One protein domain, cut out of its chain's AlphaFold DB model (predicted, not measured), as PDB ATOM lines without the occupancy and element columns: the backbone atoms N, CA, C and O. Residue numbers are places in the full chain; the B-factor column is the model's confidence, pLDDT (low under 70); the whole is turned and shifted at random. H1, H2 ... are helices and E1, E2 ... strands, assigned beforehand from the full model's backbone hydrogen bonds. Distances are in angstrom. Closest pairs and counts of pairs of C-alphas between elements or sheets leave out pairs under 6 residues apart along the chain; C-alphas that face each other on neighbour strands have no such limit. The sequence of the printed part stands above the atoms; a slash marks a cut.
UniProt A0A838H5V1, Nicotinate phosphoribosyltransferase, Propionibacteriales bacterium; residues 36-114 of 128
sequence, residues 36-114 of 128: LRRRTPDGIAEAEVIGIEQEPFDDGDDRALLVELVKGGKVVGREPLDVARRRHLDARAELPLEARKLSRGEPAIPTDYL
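This is residues 36 to 114 of the 128 residues of the protein "Nicotinate phosphoribosyltransferase" of Propionibacteriales bacterium (UniProt A0A838H5V1). Picture an open, loose ring: a small sheet of three strands lies on one side of it, the long unnamed stretch of residues 53 to 80 swings far out from the sheet, and H1 runs back toward the sheet from there. The short helix H2 lies at the end away from that swing. The printed part has 79 residues, with three named strands and two named helices in the chain order E1 E2 H1 H2 E3; the sheet is mixed, in the order E1, E2, E3. The class is mixed, helices and strands, though under half of the residues are in named elements. The whole is loose, with a radius of gyration of the C-alphas of 14.7 A and spans of 42 by 33 by 25 A.

Begin at the sheet, where E2, residues 45 to 52, is the inner strand. On its E1 side, residues 36 to 39, you find an antiparallel hairpin at 154 degrees, with N 38 and O 47 2.8 A apart and N 49 and O 36 2.7 A apart, within hydrogen-bond range. E3, residues 111 to 113, is the parallel neighbour at 34 degrees; look there for N 50 and O 112, 2.7 A apart and within hydrogen-bond range. H1, residues 81 to 93, is not on the sheet, with 3 pairs of C-alphas within 10 A, and residues 80 to 90, of which 81 to 90 belong to H1, stand free. H2, residues 97 to 100, is not on the sheet either, with 0 such pairs, and is apart from H1. E2, H1, H2 and E3 form a strand-helix-strand unit, two parallel neighbour strands with helices between them in the chain, and its crossover is right-handed. In H1 every O i to N i+4 pair is within hydrogen-bond range; H2 is too short for such a pair.

Find C-alpha 36 at (106.310, 91.309, 73.565); from there E1 covers 9.4 A to C-alpha 39. E2 runs 20.7 A from C-alpha 45 to C-alpha 52. H1 begins at C-alpha 81, at (106.903, 114.955, 76.611), and covers 18.4 A to C-alpha 93. H2 covers 5.6 A. E3 covers 6.7 A and ends at C-alpha 113, at (110.041, 83.897, 67.337).

The two C-alphas farthest apart are those of Gly 72 and Ser 103, 44.3 A. The link from E2 to H1 is long, with 28 residues; on it, residues 63 to 64 pair antiparallel with residues 36 to 37 of E1, and residues 70 to 71 with residues 74 to 75. The printed part has no cut. The mean pLDDT of the printed part is 94.7, and no printed residue is under 70.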
ATOM      1  N   LEU A  36     106.422  91.387  72.120       97.56
ATOM      2  CA  LEU A  36     106.310  91.309  73.565       97.56
ATOM      3  C   LEU A  36     107.721  91.240  74.143       97.56
ATOM      4  O   LEU A  36     108.520  90.423  73.704       97.56
ATOM      5  N   ARG A  37     108.033  92.084  75.117       97.56
ATOM      6  CA  ARG A  37     109.284  91.990  75.862       97.56
ATOM      7  C   ARG A  37     109.102  91.028  77.024       97.56
ATOM      8  O   ARG A  37     108.324  91.345  77.923       97.56
ATOM      9  N   ARG A  38     109.850  89.923  77.006       97.38
ATOM     10  CA  ARG A  38     109.951  88.979  78.120       97.38
ATOM     11  C   ARG A  38     110.730  89.611  79.263       97.38
ATOM     12  O   ARG A  38     111.820  90.142  79.010       97.38
ATOM     13  N   ARG A  39     110.204  89.569  80.488       97.19
ATOM     14  CA  ARG A  39     110.906  90.081  81.675       97.19
ATOM     15  C   ARG A  39     110.944  89.062  82.808       97.19
ATOM     16  O   ARG A  39     110.046  88.244  82.947       97.19
ATOM     17  N   THR A  40     111.983  89.148  83.633       95.75
ATOM     18  CA  THR A  40     112.016  88.470  84.931       95.75
ATOM     19  C   THR A  40     110.961  89.062  85.873       95.75
ATOM     20  O   THR A  40     110.553  90.212  85.673       95.75
ATOM     21  N   PRO A  41     110.618  88.367  86.975       95.06
ATOM     22  CA  PRO A  41     109.790  88.935  88.046       95.06
ATOM     23  C   PRO A  41     110.355  90.226  88.664       95.06
ATOM     24  O   PRO A  41     109.616  91.049  89.197       95.06
ATOM     25  N   ASP A  42     111.672  90.443  88.561       94.19
ATOM     26  CA  ASP A  42     112.337  91.678  88.998       94.19
ATOM     27  C   ASP A  42     112.275  92.804  87.941       94.19
ATOM     28  O   ASP A  42     112.848  93.881  88.125       94.19
ATOM     29  N   GLY A  43     111.601  92.573  86.810       95.44
ATOM     30  CA  GLY A  43     111.399  93.541  85.732       95.44
ATOM     31  C   GLY A  43     112.572  93.683  84.757       95.44
ATOM     32  O   GLY A  43     112.603  94.650  83.989       95.44
ATOM     33  N   ILE A  44     113.530  92.751  84.762       97.31
ATOM     34  CA  ILE A  44     114.689  92.776  83.858       97.31
ATOM     35  C   ILE A  44     114.340  92.092  82.539       97.31
ATOM     36  O   ILE A  44     113.837  90.978  82.529       97.31
ATOM     37  N   ALA A  45     114.620  92.750  81.418       97.50
ATOM     38  CA  ALA A  45     114.375  92.231  80.080       97.50
ATOM     39  C   ALA A  45     115.268  91.020  79.776       97.50
ATOM     40  O   ALA A  45     116.492  91.111  79.894       97.50
ATOM     41  N   GLU A  46     114.655  89.934  79.309       96.12
ATOM     42  CA  GLU A  46     115.349  88.699  78.932       96.12
ATOM     43  C   GLU A  46     115.297  88.428  77.431       96.12
ATOM     44  O   GLU A  46     116.277  87.947  76.882       96.12
ATOM     45  N   ALA A  47     114.194  88.751  76.748       96.31
ATOM     46  CA  ALA A  47     114.046  88.516  75.312       96.31
ATOM     47  C   ALA A  47     113.011  89.455  74.680       96.31
ATOM     48  O   ALA A  47     112.113  89.962  75.351       96.31
ATOM     49  N   GLU A  48     113.103  89.641  73.366       96.81
ATOM     50  CA  GLU A  48     112.003  90.174  72.560       96.81
ATOM     51  C   GLU A  48     111.295  89.022  71.846       96.81
ATOM     52  O   GLU A  48     111.845  88.420  70.926       96.81
ATOM     53  N   VAL A  49     110.067  88.720  72.257       96.75
ATOM     54  CA  VAL A  49     109.237  87.652  71.702       96.75
ATOM     55  C   VAL A  49     108.368  88.205  70.575       96.75
ATOM     56  O   VAL A  49     107.497  89.056  70.771       96.75
ATOM     57  N   ILE A  50     108.600  87.707  69.365       96.31
ATOM     58  CA  ILE A  50     107.908  88.090  68.141       96.31
ATOM     59  C   ILE A  50     106.925  86.992  67.744       96.31
ATOM     60  O   ILE A  50     107.302  85.882  67.367       96.31
ATOM     61  N   GLY A  51     105.643  87.336  67.771       95.06
ATOM     62  CA  GLY A  51     104.576  86.498  67.240       95.06
ATOM     63  C   GLY A  51     104.223  86.893  65.807       95.06
ATOM     64  O   GLY A  51     104.187  88.085  65.483       95.06
ATOM     65  N   ILE A  52     103.984  85.914  64.930       93.88
ATOM     66  CA  ILE A  52     103.553  86.131  63.539       93.88
ATOM     67  C   ILE A  52     102.278  85.344  63.289       93.88
ATOM     68  O   ILE A  52     102.244  84.145  63.528       93.88
ATOM     69  N   GLU A  53     101.229  86.032  62.838       92.19
ATOM     70  CA  GLU A  53      99.837  85.533  62.797       92.19
ATOM     71  C   GLU A  53      99.299  84.994  64.147       92.19
ATOM     72  O   GLU A  53      98.150  84.572  64.240       92.19
ATOM     73  N   GLN A  54     100.099  85.080  65.210       92.75
ATOM     74  CA  GLN A  54      99.820  84.618  66.557       92.75
ATOM     75  C   GLN A  54     100.366  85.636  67.558       92.75
ATOM     76  O   GLN A  54     101.487  86.124  67.411       92.75
ATOM     77  N   GLU A  55      99.577  85.936  68.582       94.38
ATOM     78  CA  GLU A  55      99.987  86.777  69.704       94.38
ATOM     79  C   GLU A  55     100.804  85.966  70.723       94.38
ATOM     80  O   GLU A  55     100.381  84.860  71.076       94.38
ATOM     81  N   PRO A  56     101.961  86.470  71.195       94.88
ATOM     82  CA  PRO A  56     102.670  85.874  72.321       94.88
ATOM     83  C   PRO A  56     101.819  85.860  73.583       94.88
ATOM     84  O   PRO A  56     101.071  86.798  73.846       94.88
ATOM     85  N   PHE A  57     101.958  84.790  74.362       94.25
ATOM     86  CA  PHE A  57     101.365  84.711  75.689       94.25
ATOM     87  C   PHE A  57     102.186  85.558  76.666       94.25
ATOM     88  O   PHE A  57     103.393  85.355  76.787       94.25
ATOM     89  N   ASP A  58     101.510  86.488  77.334       94.06
ATOM     90  CA  ASP A  58     102.037  87.279  78.444       94.06
ATOM     91  C   ASP A  58     101.850  86.484  79.742       94.06
ATOM     92  O   ASP A  58     100.723  86.112  80.083       94.06
ATOM     93  N   ASP A  59     102.949  86.183  80.434       88.44
ATOM     94  CA  ASP A  59     102.941  85.429  81.691       88.44
ATOM     95  C   ASP A  59     102.744  86.302  82.944       88.44
ATOM     96  O   ASP A  59     102.719  85.777  84.058       88.44
ATOM     97  N   GLY A  60     102.493  87.602  82.762       93.12
ATOM     98  CA  GLY A  60     102.096  88.557  83.796       93.12
ATOM     99  C   GLY A  60     103.115  89.671  84.015       93.12
ATOM    100  O   GLY A  60     102.724  90.797  84.330       93.12
ATOM    101  N   ASP A  61     104.395  89.373  83.806       94.25
ATOM    102  CA  ASP A  61     105.488  90.333  83.944       94.25
ATOM    103  C   ASP A  61     105.947  90.880  82.591       94.25
ATOM    104  O   ASP A  61     106.804  91.760  82.545       94.25
ATOM    105  N   ASP A  62     105.386  90.443  81.467       96.12
ATOM    106  CA  ASP A  62     105.848  90.866  80.151       96.12
ATOM    107  C   ASP A  62     105.358  92.279  79.785       96.12
ATOM    108  O   ASP A  62     104.575  92.924  80.489       96.12
ATOM    109  N   ARG A  63     105.904  92.853  78.703       95.56
ATOM    110  CA  ARG A  63     105.484  94.178  78.216       95.56
ATOM    111  C   ARG A  63     105.271  94.203  76.714       95.56
ATOM    112  O   ARG A  63     106.218  94.077  75.939       95.56
ATOM    113  N   ALA A  64     104.040  94.476  76.282       96.44
ATOM    114  CA  ALA A  64     103.742  94.695  74.870       96.44
ATOM    115  C   ALA A  64     104.539  95.892  74.317       96.44
ATOM    116  O   ALA A  64     104.588  96.972  74.915       96.44
ATOM    117  N   LEU A  65     105.174  95.707  73.158       96.31
ATOM    118  CA  LEU A  65     105.983  96.741  72.509       96.31
ATOM    119  C   LEU A  65     105.211  97.556  71.470       96.31
ATOM    120  O   LEU A  65     105.584  98.692  71.173       96.31
ATOM    121  N   LEU A  66     104.150  96.985  70.898       96.19
ATOM    122  CA  LEU A  66     103.290  97.668  69.936       96.19
ATOM    123  C   LEU A  66     102.079  98.252  70.661       96.19
ATOM    124  O   LEU A  66     101.297  97.518  71.257       96.19
ATOM    125  N   VAL A  67     101.907  99.569  70.564       94.56
ATOM    126  CA  VAL A  67     100.779 100.297  71.158       94.56
ATOM    127  C   VAL A  67     100.008 101.052  70.077       94.56
ATOM    128  O   VAL A  67     100.588 101.550  69.107       94.56
ATOM    129  N   GLU A  68      98.685 101.125  70.219       96.25
ATOM    130  CA  GLU A  68      97.827 101.822  69.262       96.25
ATOM    131  C   GLU A  68      97.996 103.340  69.420       96.25
ATOM    132  O   GLU A  68      97.587 103.930  70.414       96.25
ATOM    133  N   LEU A  69      98.615 103.990  68.431       96.69
ATOM    134  CA  LEU A  69      98.768 105.451  68.416       96.69
ATOM    135  C   LEU A  69      97.656 106.140  67.617       96.69
ATOM    136  O   LEU A  69      97.303 107.288  67.901       96.69
ATOM    137  N   VAL A  70      97.098 105.442  66.623       97.56
ATOM    138  CA  VAL A  70      96.051 105.934  65.720       97.56
ATOM    139  C   VAL A  70      95.042 104.824  65.446       97.56
ATOM    140  O   VAL A  70      95.431 103.726  65.053       97.56
ATOM    141  N   LYS A  71      93.749 105.137  65.568       97.50
ATOM    142  CA  LYS A  71      92.635 104.231  65.267       97.50
ATOM    143  C   LYS A  71      91.580 104.941  64.434       97.50
ATOM    144  O   LYS A  71      91.120 106.019  64.805       97.50
ATOM    145  N   GLY A  72      91.195 104.360  63.298       96.50
ATOM    146  CA  GLY A  72      90.162 104.939  62.429       96.50
ATOM    147  C   GLY A  72      90.449 106.391  62.016       96.50
ATOM    148  O   GLY A  72      89.544 107.218  62.015       96.50
ATOM    149  N   GLY A  73      91.720 106.723  61.754       97.81
ATOM    150  CA  GLY A  73      92.158 108.082  61.404       97.81
ATOM    151  C   GLY A  73      92.257 109.070  62.575       97.81
ATOM    152  O   GLY A  73      92.630 110.219  62.362       97.81
ATOM    153  N   LYS A  74      91.960 108.648  63.810       98.12
ATOM    154  CA  LYS A  74      92.036 109.488  65.013       98.12
ATOM    155  C   LYS A  74      93.269 109.140  65.836       98.12
ATOM    156  O   LYS A  74      93.553 107.964  66.048       98.12
ATOM    157  N   VAL A  75      93.979 110.153  66.326       97.75
ATOM    158  CA  VAL A  75      95.098 109.965  67.260       97.75
ATOM    159  C   VAL A  75      94.539 109.568  68.626       97.75
ATOM    160  O   VAL A  75      93.751 110.316  69.196       97.75
ATOM    161  N   VAL A  76      94.954 108.411  69.138       97.38
ATOM    162  CA  VAL A  76      94.498 107.861  70.430       97.38
ATOM    163  C   VAL A  76      95.626 107.704  71.451       97.38
ATOM    164  O   VAL A  76      95.350 107.611  72.638       97.38
ATOM    165  N   GLY A  77      96.890 107.744  71.016       95.31
ATOM    166  CA  GLY A  77      98.062 107.574  71.886       95.31
ATOM    167  C   GLY A  77      98.898 108.840  72.075       95.31
ATOM    168  O   GLY A  77     100.117 108.755  72.188       95.31
ATOM    169  N   ARG A  78      98.289 110.034  72.026       95.25
ATOM    170  CA  ARG A  78      99.032 111.280  72.273       95.25
ATOM    171  C   ARG A  78      99.405 111.365  73.753       95.25
ATOM    172  O   ARG A  78      98.531 111.318  74.610       95.25
ATOM    173  N   GLU A  79     100.685 111.582  74.023       95.31
ATOM    174  CA  GLU A  79     101.228 111.760  75.369       95.31
ATOM    175  C   GLU A  79     102.054 113.057  75.456       95.31
ATOM    176  O   GLU A  79     102.576 113.527  74.435       95.31
ATOM    177  N   PRO A  80     102.170 113.666  76.646       97.56
ATOM    178  CA  PRO A  80     103.074 114.785  76.871       97.56
ATOM    179  C   PRO A  80     104.543 114.318  76.943       97.56
ATOM    180  O   PRO A  80     104.857 113.137  77.101       97.56
ATOM    181  N   LEU A  81     105.475 115.259  76.779       97.88
ATOM    182  CA  LEU A  81     106.903 114.955  76.611       97.88
ATOM    183  C   LEU A  81     107.553 114.335  77.858       97.88
ATOM    184  O   LEU A  81     108.489 113.545  77.747       97.88
ATOM    185  N   ASP A  82     107.094 114.705  79.046       98.19
ATOM    186  CA  ASP A  82     107.516 114.130  80.323       98.19
ATOM    187  C   ASP A  82     107.179 112.635  80.418       98.19
ATOM    188  O   ASP A  82     108.045 111.850  80.806       98.19
ATOM    189  N   VAL A  83     105.995 112.224  79.956       97.19
ATOM    190  CA  VAL A  83     105.607 110.805  79.868       97.19
ATOM    191  C   VAL A  83     106.516 110.053  78.894       97.19
ATOM    192  O   VAL A  83     107.050 108.999  79.240       97.19
ATOM    193  N   ALA A  84     106.795 110.624  77.718       96.44
ATOM    194  CA  ALA A  84     107.718 110.023  76.753       96.44
ATOM    195  C   ALA A  84     109.140 109.852  77.325       96.44
ATOM    196  O   ALA A  84     109.777 108.812  77.129       96.44
ATOM    197  N   ARG A  85     109.640 110.855  78.064       98.19
ATOM    198  CA  ARG A  85     110.939 110.787  78.757       98.19
ATOM    199  C   ARG A  85     110.942 109.715  79.835       98.19
ATOM    200  O   ARG A  85     111.911 108.965  79.923       98.19
ATOM    201  N   ARG A  86     109.872 109.623  80.627       97.69
ATOM    202  CA  ARG A  86     109.761 108.609  81.675       97.69
ATOM    203  C   ARG A  86     109.769 107.204  81.081       97.69
ATOM    204  O   ARG A  86     110.616 106.412  81.474       97.69
ATOM    205  N   ARG A  87     108.974 106.951  80.032       95.56
ATOM    206  CA  ARG A  87     108.985 105.666  79.308       95.56
ATOM    207  C   ARG A  87     110.375 105.305  78.782       95.56
ATOM    208  O   ARG A  87     110.761 104.145  78.836       95.56
ATOM    209  N   HIS A  88     111.134 106.274  78.267       96.75
ATOM    210  CA  HIS A  88     112.510 106.027  77.826       96.75
ATOM    211  C   HIS A  88     113.426 105.601  78.983       96.75
ATOM    212  O   HIS A  88     114.206 104.662  78.825       96.75
ATOM    213  N   LEU A  89     113.345 106.286  80.128       97.62
ATOM    214  CA  LEU A  89     114.130 105.940  81.314       97.62
ATOM    215  C   LEU A  89     113.753 104.554  81.843       97.62
ATOM    216  O   LEU A  89     114.648 103.746  82.079       97.62
ATOM    217  N   ASP A  90     112.457 104.262  81.939       95.50
ATOM    218  CA  ASP A  90     111.949 102.968  82.394       95.50
ATOM    219  C   ASP A  90     112.403 101.843  81.442       95.50
ATOM    220  O   ASP A  90     113.020 100.875  81.875       95.50
ATOM    221  N   ALA A  91     112.259 102.021  80.122       95.06
ATOM    222  CA  ALA A  91     112.701 101.036  79.129       95.06
ATOM    223  C   ALA A  91     114.220 100.775  79.143       95.06
ATOM    224  O   ALA A  91     114.658  99.699  78.738       95.06
ATOM    225  N   ARG A  92     115.033 101.750  79.577       95.25
ATOM    226  CA  ARG A  92     116.483 101.583  79.788       95.25
ATOM    227  C   ARG A  92     116.821 100.957  81.139       95.25
ATOM    228  O   ARG A  92     117.879 100.336  81.262       95.25
ATOM    229  N   ALA A  93     115.982 101.165  82.149       95.31
ATOM    230  CA  ALA A  93     116.130 100.552  83.461       95.31
ATOM    231  C   ALA A  93     115.847  99.045  83.407       95.31
ATOM    232  O   ALA A  93     116.551  98.299  84.074       95.31
ATOM    233  N   GLU A  94     114.916  98.618  82.546       95.81
ATOM    234  CA  GLU A  94     114.607  97.205  82.278       95.81
ATOM    235  C   GLU A  94     115.792  96.419  81.688       95.81
ATOM    236  O   GLU A  94     115.837  95.203  81.805       95.81
ATOM    237  N   LEU A  95     116.738  97.061  80.995       95.75
ATOM    238  CA  LEU A  95     117.785  96.328  80.277       95.75
ATOM    239  C   LEU A  95     118.840  95.731  81.228       95.75
ATOM    240  O   LEU A  95     119.243  96.407  82.182       95.75
ATOM    241  N   PRO A  96     119.379  94.531  80.923       94.81
ATOM    242  CA  PRO A  96     120.469  93.945  81.698       94.81
ATOM    243  C   PRO A  96     121.713  94.845  81.673       94.81
ATOM    244  O   PRO A  96     121.924  95.622  80.738       94.81
ATOM    245  N   LEU A  97     122.574  94.727  82.692       91.38
ATOM    246  CA  LEU A  97     123.771  95.573  82.843       91.38
ATOM    247  C   LEU A  97     124.669  95.568  81.598       91.38
ATOM    248  O   LEU A  97     125.188  96.611  81.199       91.38
ATOM    249  N   GLU A  98     124.790  94.409  80.955       91.00
ATOM    250  CA  GLU A  98     125.551  94.199  79.722       91.00
ATOM    251  C   GLU A  98     125.087  95.107  78.572       91.00
ATOM    252  O   GLU A  98     125.913  95.602  77.809       91.00
ATOM    253  N   ALA A  99     123.793  95.445  78.507       92.06
ATOM    254  CA  ALA A  99     123.237  96.352  77.501       92.06
ATOM    255  C   ALA A  99     123.742  97.800  77.624       92.06
ATOM    256  O   ALA A  99     123.499  98.623  76.741       92.06
ATOM    257  N   ARG A 100     124.410  98.143  78.734       89.25
ATOM    258  CA  ARG A 100     125.002  99.467  78.975       89.25
ATOM    259  C   ARG A 100     126.481  99.529  78.597       89.25
ATOM    260  O   ARG A 100     127.070 100.607  78.682       89.25
ATOM    261  N   LYS A 101     127.090  98.408  78.193       90.12
ATOM    262  CA  LYS A 101     128.473  98.393  77.712       90.12
ATOM    263  C   LYS A 101     128.571  99.157  76.391       90.12
ATOM    264  O   LYS A 101     127.717  99.039  75.522       90.12
ATOM    265  N   LEU A 102     129.634  99.949  76.258       87.75
ATOM    266  CA  LEU A 102     129.942 100.706  75.036       87.75
ATOM    267  C   LEU A 102     130.948  99.979  74.130       87.75
ATOM    268  O   LEU A 102     131.204 100.417  73.011       87.75
ATOM    269  N   SER A 103     131.540  98.886  74.614       88.62
ATOM    270  CA  SER A 103     132.386  98.004  73.814       88.62
ATOM    271  C   SER A 103     131.554  97.238  72.785       88.62
ATOM    272  O   SER A 103     130.360  97.020  72.982       88.62
ATOM    273  N   ARG A 104     132.198  96.772  71.707       85.00
ATOM    274  CA  ARG A 104     131.564  95.861  70.743       85.00
ATOM    275  C   ARG A 104     131.021  94.627  71.479       85.00
ATOM    276  O   ARG A 104     131.721  94.065  72.317       85.00
ATOM    277  N   GLY A 105     129.805  94.218  71.141       83.69
ATOM    278  CA  GLY A 105     129.150  93.041  71.697       83.69
ATOM    279  C   GLY A 105     127.944  92.629  70.860       83.69
ATOM    280  O   GLY A 105     127.570  93.324  69.912       83.69
ATOM    281  N   GLU A 106     127.356  91.496  71.225       87.00
ATOM    282  CA  GLU A 106     126.094  91.015  70.666       87.00
ATOM    283  C   GLU A 106     124.896  91.765  71.272       87.00
ATOM    284  O   GLU A 106     125.034  92.419  72.313       87.00
ATOM    285  N   PRO A 107     123.702  91.683  70.654       89.12
ATOM    286  CA  PRO A 107     122.472  92.132  71.293       89.12
ATOM    287  C   PRO A 107     122.344  91.562  72.710       89.12
ATOM    288  O   PRO A 107     122.448  90.356  72.915       89.12
ATOM    289  N   ALA A 108     122.110  92.436  73.690       92.56
ATOM    290  CA  ALA A 108     122.095  92.049  75.103       92.56
ATOM    291  C   ALA A 108     120.899  91.169  75.496       92.56
ATOM    292  O   ALA A 108     120.937  90.527  76.541       92.56
ATOM    293  N   ILE A 109     119.849  91.160  74.672       94.19
ATOM    294  CA  ILE A 109     118.704  90.261  74.792       94.19
ATOM    295  C   ILE A 109     118.429  89.623  73.420       94.19
ATOM    296  O   ILE A 109     118.494  90.328  72.403       94.19
ATOM    297  N   PRO A 110     118.159  88.308  73.349       94.50
ATOM    298  CA  PRO A 110     117.772  87.633  72.118       94.50
ATOM    299  C   PRO A 110     116.425  88.119  71.570       94.50
ATOM    300  O   PRO A 110     115.609  88.731  72.258       94.50
ATOM    301  N   THR A 111     116.190  87.816  70.292       94.25
ATOM    302  CA  THR A 111     114.866  87.902  69.669       94.25
ATOM    303  C   THR A 111     114.352  86.494  69.414       94.25
ATOM    304  O   THR A 111     114.901  85.779  68.573       94.25
ATOM    305  N   ASP A 112     113.275  86.127  70.095       93.88
ATOM    306  CA  ASP A 112     112.634  84.827  69.967       93.88
ATOM    307  C   ASP A 112     111.401  84.935  69.082       93.88
ATOM    308  O   ASP A 112     110.602  85.854  69.204       93.88
ATOM    309  N   TYR A 113     111.236  83.988  68.166       92.81
ATOM    310  CA  TYR A 113     110.041  83.897  67.337       92.81
ATOM    311  C   TYR A 113     109.171  82.767  67.866       92.81
ATOM    312  O   TYR A 113     109.683  81.681  68.136       92.81
ATOM    313  N   LEU A 114     107.866  83.009  67.993       91.06
ATOM    314  CA  LEU A 114     106.930  81.945  68.345       91.06
ATOM    315  C   LEU A 114     106.849  80.908  67.223       91.06
ATOM    316  O   LEU A 114     106.671  81.255  66.052       91.06
TER     317      LEU A 114